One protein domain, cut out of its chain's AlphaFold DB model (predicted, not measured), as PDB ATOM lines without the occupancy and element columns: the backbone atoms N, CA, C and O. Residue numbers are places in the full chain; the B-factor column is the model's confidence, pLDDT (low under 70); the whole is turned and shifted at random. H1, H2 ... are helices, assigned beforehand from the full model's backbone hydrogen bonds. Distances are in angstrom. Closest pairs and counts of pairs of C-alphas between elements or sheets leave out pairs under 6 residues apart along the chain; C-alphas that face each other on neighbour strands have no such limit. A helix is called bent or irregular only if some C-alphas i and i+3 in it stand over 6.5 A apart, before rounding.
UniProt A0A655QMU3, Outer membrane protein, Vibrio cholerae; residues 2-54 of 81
ATOM      1  N   ALA A   2     191.929 171.620 149.527       87.31
ATOM      2  CA  ALA A   2     193.377 171.325 149.453       87.31
ATOM      3  C   ALA A   2     193.971 170.643 150.707       87.31
ATOM      4  O   ALA A   2     194.760 169.715 150.583       87.31
ATOM      5  N   GLN A   3     193.538 171.039 151.909       92.44
ATOM      6  CA  GLN A   3     193.949 170.382 153.160       92.44
ATOM      7  C   GLN A   3     193.526 168.904 153.203       92.44
ATOM      8  O   GLN A   3     194.291 168.044 153.629       92.44
ATOM      9  N   GLU A   4     192.312 168.613 152.733       93.19
ATOM     10  CA  GLU A   4     191.790 167.248 152.674       93.19
ATOM     11  C   GLU A   4     192.495 166.431 151.591       93.19
ATOM     12  O   GLU A   4     192.826 165.271 151.808       93.19
ATOM     13  N   ASN A   5     192.817 167.053 150.454       94.00
ATOM     14  CA  ASN A   5     193.637 166.424 149.426       94.00
ATOM     15  C   ASN A   5     195.004 165.994 149.984       94.00
ATOM     16  O   ASN A   5     195.370 164.831 149.835       94.00
ATOM     17  N   LEU A   6     195.699 166.879 150.710       95.81
ATOM     18  CA  LEU A   6     196.954 166.543 151.385       95.81
ATOM     19  C   LEU A   6     196.779 165.375 152.370       95.81
ATOM     20  O   LEU A   6     197.546 164.413 152.329       95.81
ATOM     21  N   ARG A   7     195.732 165.412 153.203       96.31
ATOM     22  CA  ARG A   7     195.427 164.336 154.160       96.31
ATOM     23  C   ARG A   7     195.243 162.982 153.464       96.31
ATOM     24  O   ARG A   7     195.752 161.965 153.937       96.31
ATOM     25  N   LEU A   8     194.529 162.958 152.337       97.06
ATOM     26  CA  LEU A   8     194.319 161.749 151.541       97.06
ATOM     27  C   LEU A   8     195.630 161.234 150.931       97.06
ATOM     28  O   LEU A   8     195.891 160.033 151.005       97.06
ATOM     29  N   ARG A   9     196.479 162.121 150.388       97.19
ATOM     30  CA  ARG A   9     197.793 161.748 149.829       97.19
ATOM     31  C   ARG A   9     198.722 161.160 150.885       97.19
ATOM     32  O   ARG A   9     199.299 160.100 150.659       97.19
ATOM     33  N   GLN A  10     198.793 161.780 152.061       97.62
ATOM     34  CA  GLN A  10     199.582 161.275 153.189       97.62
ATOM     35  C   GLN A  10     199.127 159.872 153.620       97.62
ATOM     36  O   GLN A  10     199.958 158.999 153.864       97.62
ATOM     37  N   LYS A  11     197.809 159.630 153.666       97.81
ATOM     38  CA  LYS A  11     197.252 158.314 154.010       97.81
ATOM     39  C   LYS A  11     197.529 157.256 152.938       97.81
ATOM     40  O   LYS A  11     197.823 156.118 153.278       97.81
ATOM     41  N   ALA A  12     197.433 157.608 151.658       97.31
ATOM     42  CA  ALA A  12     197.732 156.675 150.574       97.31
ATOM     43  C   ALA A  12     199.225 156.302 150.550       97.31
ATOM     44  O   ALA A  12     199.556 155.127 150.412       97.31
ATOM     45  N   PHE A  13     200.121 157.272 150.764       97.69
ATOM     46  CA  PHE A  13     201.562 157.024 150.870       97.69
ATOM     47  C   PHE A  13     201.908 156.099 152.046       97.69
ATOM     48  O   PHE A  13     202.629 155.122 151.858       97.69
ATOM     49  N   SER A  14     201.339 156.331 153.237       97.44
ATOM     50  CA  SER A  14     201.608 155.480 154.411       97.44
ATOM     51  C   SER A  14     201.089 154.044 154.271       97.44
ATOM     52  O   SER A  14     201.559 153.152 154.971       97.44
ATOM     53  N   GLN A  15     200.151 153.810 153.349       97.75
ATOM     54  CA  GLN A  15     199.638 152.487 152.990       97.75
ATOM     55  C   GLN A  15     200.374 151.853 151.793       97.75
ATOM     56  O   GLN A  15     200.011 150.757 151.377       97.75
ATOM     57  N   GLY A  16     201.380 152.526 151.223       97.12
ATOM     58  CA  GLY A  16     202.105 152.061 150.033       97.12
ATOM     59  C   GLY A  16     201.313 152.176 148.723       97.12
ATOM     60  O   GLY A  16     201.695 151.580 147.722       97.12
ATOM     61  N   LEU A  17     200.209 152.929 148.721       97.00
ATOM     62  CA  LEU A  17     199.308 153.117 147.575       97.00
ATOM     63  C   LEU A  17     199.630 154.376 146.747       97.00
ATOM     64  O   LEU A  17     198.970 154.631 145.742       97.00
ATOM     65  N   SER A  18     200.599 155.188 147.179       96.00
ATOM     66  CA  SER A  18     201.050 156.421 146.512       96.00
ATOM     67  C   SER A  18     202.550 156.609 146.728       96.00
ATOM     68  O   SER A  18     203.154 155.924 147.554       96.00
ATOM     69  N   THR A  19     203.145 157.564 146.019       97.19
ATOM     70  CA  THR A  19     204.557 157.932 146.154       97.19
ATOM     71  C   THR A  19     204.748 159.143 147.073       97.19
ATOM     72  O   THR A  19     203.802 159.863 147.390       97.19
ATOM     73  N   SER A  20     205.990 159.394 147.498       95.50
ATOM     74  CA  SER A  20     206.326 160.585 148.289       95.50
ATOM     75  C   SER A  20     206.178 161.881 147.488       95.50
ATOM     76  O   SER A  20     205.906 162.926 148.071       95.50
ATOM     77  N   VAL A  21     206.327 161.817 146.160       97.94
ATOM     78  CA  VAL A  21     206.166 162.971 145.261       97.94
ATOM     79  C   VAL A  21     204.722 163.470 145.287       97.94
ATOM     80  O   VAL A  21     204.503 164.666 145.437       97.94
ATOM     81  N   ASP A  22     203.741 162.560 145.293       97.50
ATOM     82  CA  ASP A  22     202.318 162.925 145.379       97.50
ATOM     83  C   ASP A  22     201.979 163.702 146.665       97.50
ATOM     84  O   ASP A  22     201.065 164.531 146.685       97.50
ATOM     85  N   VAL A  23     202.690 163.411 147.762       97.44
ATOM     86  CA  VAL A  23     202.534 164.120 149.041       97.44
ATOM     87  C   VAL A  23     203.153 165.510 148.950       97.44
ATOM     88  O   VAL A  23     202.484 166.486 149.279       97.44
ATOM     89  N   VAL A  24     204.392 165.606 148.461       98.06
ATOM     90  CA  VAL A  24     205.109 166.882 148.302       98.06
ATOM     91  C   VAL A  24     204.350 167.831 147.372       98.06
ATOM     92  O   VAL A  24     204.209 169.012 147.689       98.06
ATOM     93  N   ASP A  25     203.786 167.330 146.274       97.88
ATOM     94  CA  ASP A  25     202.984 168.138 145.353       97.88
ATOM     95  C   ASP A  25     201.719 168.689 146.028       97.88
ATOM     96  O   ASP A  25     201.369 169.860 145.852       97.88
ATOM     97  N   ALA A  26     201.046 167.878 146.851       96.56
ATOM     98  CA  ALA A  26     199.881 168.328 147.608       96.56
ATOM     99  C   ALA A  26     200.244 169.372 148.681       96.56
ATOM    100  O   ALA A  26     199.478 170.314 148.905       96.56
ATOM    101  N   GLU A  27     201.414 169.248 149.315       97.06
ATOM    102  CA  GLU A  27     201.940 170.251 150.248       97.06
ATOM    103  C   GLU A  27     202.261 171.565 149.537       97.06
ATOM    104  O   GLU A  27     201.831 172.631 149.989       97.06
ATOM    105  N   LEU A  28     202.950 171.497 148.396       97.81
ATOM    106  CA  LEU A  28     203.294 172.665 147.590       97.81
ATOM    107  C   LEU A  28     202.038 173.377 147.081       97.81
ATOM    108  O   LEU A  28     201.950 174.607 147.132       97.81
ATOM    109  N   TYR A  29     201.034 172.618 146.647       96.06
ATOM    110  CA  TYR A  29     199.755 173.170 146.222       96.06
ATOM    111  C   TYR A  29     199.023 173.882 147.369       96.06
ATOM    112  O   TYR A  29     198.557 175.013 147.209       96.06
ATOM    113  N   LEU A  30     198.967 173.264 148.553       93.94
ATOM    114  CA  LEU A  30     198.380 173.883 149.742       93.94
ATOM    115  C   LEU A  30     199.130 175.160 150.151       93.94
ATOM    116  O   LEU A  30     198.494 176.164 150.481       93.94
ATOM    117  N   ALA A  31     200.464 175.143 150.108       94.75
ATOM    118  CA  ALA A  31     201.289 176.316 150.375       94.75
ATOM    119  C   ALA A  31     201.013 177.439 149.363       94.75
ATOM    120  O   ALA A  31     200.821 178.585 149.761       94.75
ATOM    121  N   SER A  32     200.894 177.109 148.073       95.69
ATOM    122  CA  SER A  32     200.553 178.069 147.018       95.69
ATOM    123  C   SER A  32     199.198 178.739 147.259       95.69
ATOM    124  O   SER A  32     199.101 179.965 147.199       95.69
ATOM    125  N   ILE A  33     198.162 177.970 147.618       93.06
ATOM    126  CA  ILE A  33     196.842 178.525 147.961       93.06
ATOM    127  C   ILE A  33     196.943 179.497 149.139       93.06
ATOM    128  O   ILE A  33     196.368 180.585 149.086       93.06
ATOM    129  N   ARG A  34     197.683 179.138 150.196       91.00
ATOM    130  CA  ARG A  34     197.876 180.016 151.363       91.00
ATOM    131  C   ARG A  34     198.586 181.312 150.975       91.00
ATOM    132  O   ARG A  34     198.129 182.386 151.350       91.00
ATOM    133  N   THR A  35     199.632 181.229 150.157       94.06
ATOM    134  CA  THR A  35     200.335 182.407 149.630       94.06
ATOM    135  C   THR A  35     199.407 183.306 148.814       94.06
ATOM    136  O   THR A  35     199.395 184.521 149.014       94.06
ATOM    137  N   GLN A  36     198.579 182.733 147.936       92.38
ATOM    138  CA  GLN A  36     197.601 183.492 147.148       92.38
ATOM    139  C   GLN A  36     196.557 184.183 148.037       92.38
ATOM    140  O   GLN A  36     196.206 185.336 147.792       92.38
ATOM    141  N   GLN A  37     196.100 183.526 149.107       90.50
ATOM    142  CA  GLN A  37     195.177 184.121 150.081       90.50
ATOM    143  C   GLN A  37     195.814 185.290 150.843       90.50
ATOM    144  O   GLN A  37     195.180 186.336 151.016       90.50
ATOM    145  N   SER A  38     197.073 185.150 151.262       90.38
ATOM    146  CA  SER A  38     197.828 186.238 151.892       90.38
ATOM    147  C   SER A  38     198.005 187.423 150.941       90.38
ATOM    148  O   SER A  38     197.780 188.565 151.343       90.38
ATOM    149  N   LEU A  39     198.322 187.165 149.669       94.25
ATOM    150  CA  LEU A  39     198.432 188.205 148.646       94.25
ATOM    151  C   LEU A  39     197.095 188.927 148.413       94.25
ATOM    152  O   LEU A  39     197.062 190.155 148.351       94.25
ATOM    153  N   ALA A  40     195.985 188.190 148.330       90.81
ATOM    154  CA  ALA A  40     194.653 188.773 148.182       90.81
ATOM    155  C   ALA A  40     194.285 189.669 149.378       90.81
ATOM    156  O   ALA A  40     193.807 190.787 149.187       90.81
ATOM    157  N   SER A  41     194.582 189.215 150.600       89.94
ATOM    158  CA  SER A  41     194.375 189.991 151.835       89.94
ATOM    159  C   SER A  41     195.179 191.287 151.830       89.94
ATOM    160  O   SER A  41     194.659 192.356 152.142       89.94
ATOM    161  N   PHE A  42     196.449 191.197 151.443       92.62
ATOM    162  CA  PHE A  42     197.330 192.352 151.352       92.62
ATOM    163  C   PHE A  42     196.822 193.369 150.322       92.62
ATOM    164  O   PHE A  42     196.676 194.551 150.634       92.62
ATOM    165  N   ASN A  43     196.470 192.913 149.118       94.94
ATOM    166  CA  ASN A  43     195.942 193.777 148.062       94.94
ATOM    167  C   ASN A  43     194.622 194.451 148.465       94.94
ATOM    168  O   ASN A  43     194.406 195.624 148.140       94.94
ATOM    169  N   TYR A  44     193.763 193.745 149.202       93.44
ATOM    170  CA  TYR A  44     192.553 194.317 149.787       93.44
ATOM    171  C   TYR A  44     192.884 195.465 150.749       93.44
ATOM    172  O   TYR A  44     192.348 196.560 150.586       93.44
ATOM    173  N   LEU A  45     193.814 195.262 151.689       92.75
ATOM    174  CA  LEU A  45     194.216 196.302 152.642       92.75
ATOM    175  C   LEU A  45     194.785 197.539 151.943       92.75
ATOM    176  O   LEU A  45     194.427 198.660 152.301       92.75
ATOM    177  N   ILE A  46     195.631 197.357 150.927       95.56
ATOM    178  CA  ILE A  46     196.161 198.473 150.133       95.56
ATOM    179  C   ILE A  46     195.029 199.234 149.434       95.56
ATOM    180  O   ILE A  46     195.010 200.465 149.451       95.56
ATOM    181  N   SER A  47     194.079 198.518 148.834       95.50
ATOM    182  CA  SER A  47     192.953 199.128 148.118       95.50
ATOM    183  C   SER A  47     192.017 199.888 149.060       95.50
ATOM    184  O   SER A  47     191.624 201.010 148.751       95.50
ATOM    185  N   LEU A  48     191.727 199.324 150.237       94.06
ATOM    186  CA  LEU A  48     190.932 199.973 151.278       94.06
ATOM    187  C   LEU A  48     191.607 201.255 151.777       94.06
ATOM    188  O   LEU A  48     190.977 202.305 151.799       94.06
ATOM    189  N   ASN A  49     192.897 201.201 152.118       94.56
ATOM    190  CA  ASN A  49     193.625 202.386 152.580       94.56
ATOM    191  C   ASN A  49     193.652 203.494 151.520       94.56
ATOM    192  O   ASN A  49     193.452 204.662 151.846       94.56
ATOM    193  N   LYS A  50     193.847 203.139 150.242       95.75
ATOM    194  CA  LYS A  50     193.761 204.102 149.134       95.75
ATOM    195  C   LYS A  50     192.378 204.744 149.054       95.75
ATOM    196  O   LYS A  50     192.296 205.961 148.921       95.75
ATOM    197  N   LEU A  51     191.311 203.951 149.154       95.81
ATOM    198  CA  LEU A  51     189.940 204.461 149.128       95.81
ATOM    199  C   LEU A  51     189.688 205.443 150.280       95.81
ATOM    200  O   LEU A  51     189.220 206.548 150.026       95.81
ATOM    201  N   LEU A  52     190.063 205.077 151.510       95.25
ATOM    202  CA  LEU A  52     189.875 205.922 152.694       95.25
ATOM    203  C   LEU A  52     190.695 207.217 152.641       95.25
ATOM    204  O   LEU A  52     190.220 208.264 153.074       95.25
ATOM    205  N   ALA A  53     191.911 207.165 152.086       95.31
ATOM    206  CA  ALA A  53     192.729 208.355 151.857       95.31
ATOM    207  C   ALA A  53     192.051 209.329 150.892       95.31
ATOM    208  O   ALA A  53     191.980 210.524 151.161       95.31
ATOM    209  N   LEU A  54     191.536 208.805 149.777       96.31
ATOM    210  CA  LEU A  54     190.883 209.605 148.742       96.31
ATOM    211  C   LEU A  54     189.526 210.148 149.197       96.31
ATOM    212  O   LEU A  54     189.140 211.235 148.778       96.31
TER     213      LEU A  54
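Overview. This is residues 2 to 54 of the 81 residues of the protein "Outer membrane protein" of Vibrio cholerae (UniProt A0A655QMU3). A short helix, H1, is followed by a tight turn and a much longer helix, H2, which folds back alongside it, giving a lopsided helical hairpin. The far part of H2, residues 35 to 54, sticks out alone as a long arm beyond the paired end. The printed part has 53 residues with two named helices, H1 then H2, and no named strand; its class is all helix. It is extended, with a radius of gyration of the C-alphas of 17.5 A, and its C-alphas span 59 by 15 by 7 A, a rod whose length comes from H2.

Arrangement. H1, residues 2 to 14, and H2, residues 20 to 54, form a helical hairpin. They touch, with 15 pairs of C-alphas within 8 A, and the closest C-alphas are those of Leu 6 and Ala 26, 5.1 A apart. Their lines stand at a shallow tilt of 15 degrees, and they run opposite ways. H2 touches H1 with residues 20 to 30 alone. Residues 35 to 54 of H2 stand free. In both H1 and H2 each O i to N i+4 pair is within hydrogen-bond range.

Along the chain. H1 begins at C-alpha 2, at (193.377, 171.325, 149.453), and measures 18.5 A from first to last C-alpha. Residues 15 to 19 make the tight link to H2. H2 begins at C-alpha 20, at (206.326, 160.585, 148.289), and ends at C-alpha 54, at (190.883, 209.605, 148.742), 51.4 A from first to last C-alpha. Neither helix is bent.

Size, cuts and confidence. The two C-alphas farthest apart are those of Gly 16 and Leu 54, at 58.6 A. Without residues 35 to 54, the body has 33 residues and spans 28 by 16 by 7 A. The printed part has no cut, and its one link is tight. The mean pLDDT of the printed part is 95.1, and no printed residue is under 70.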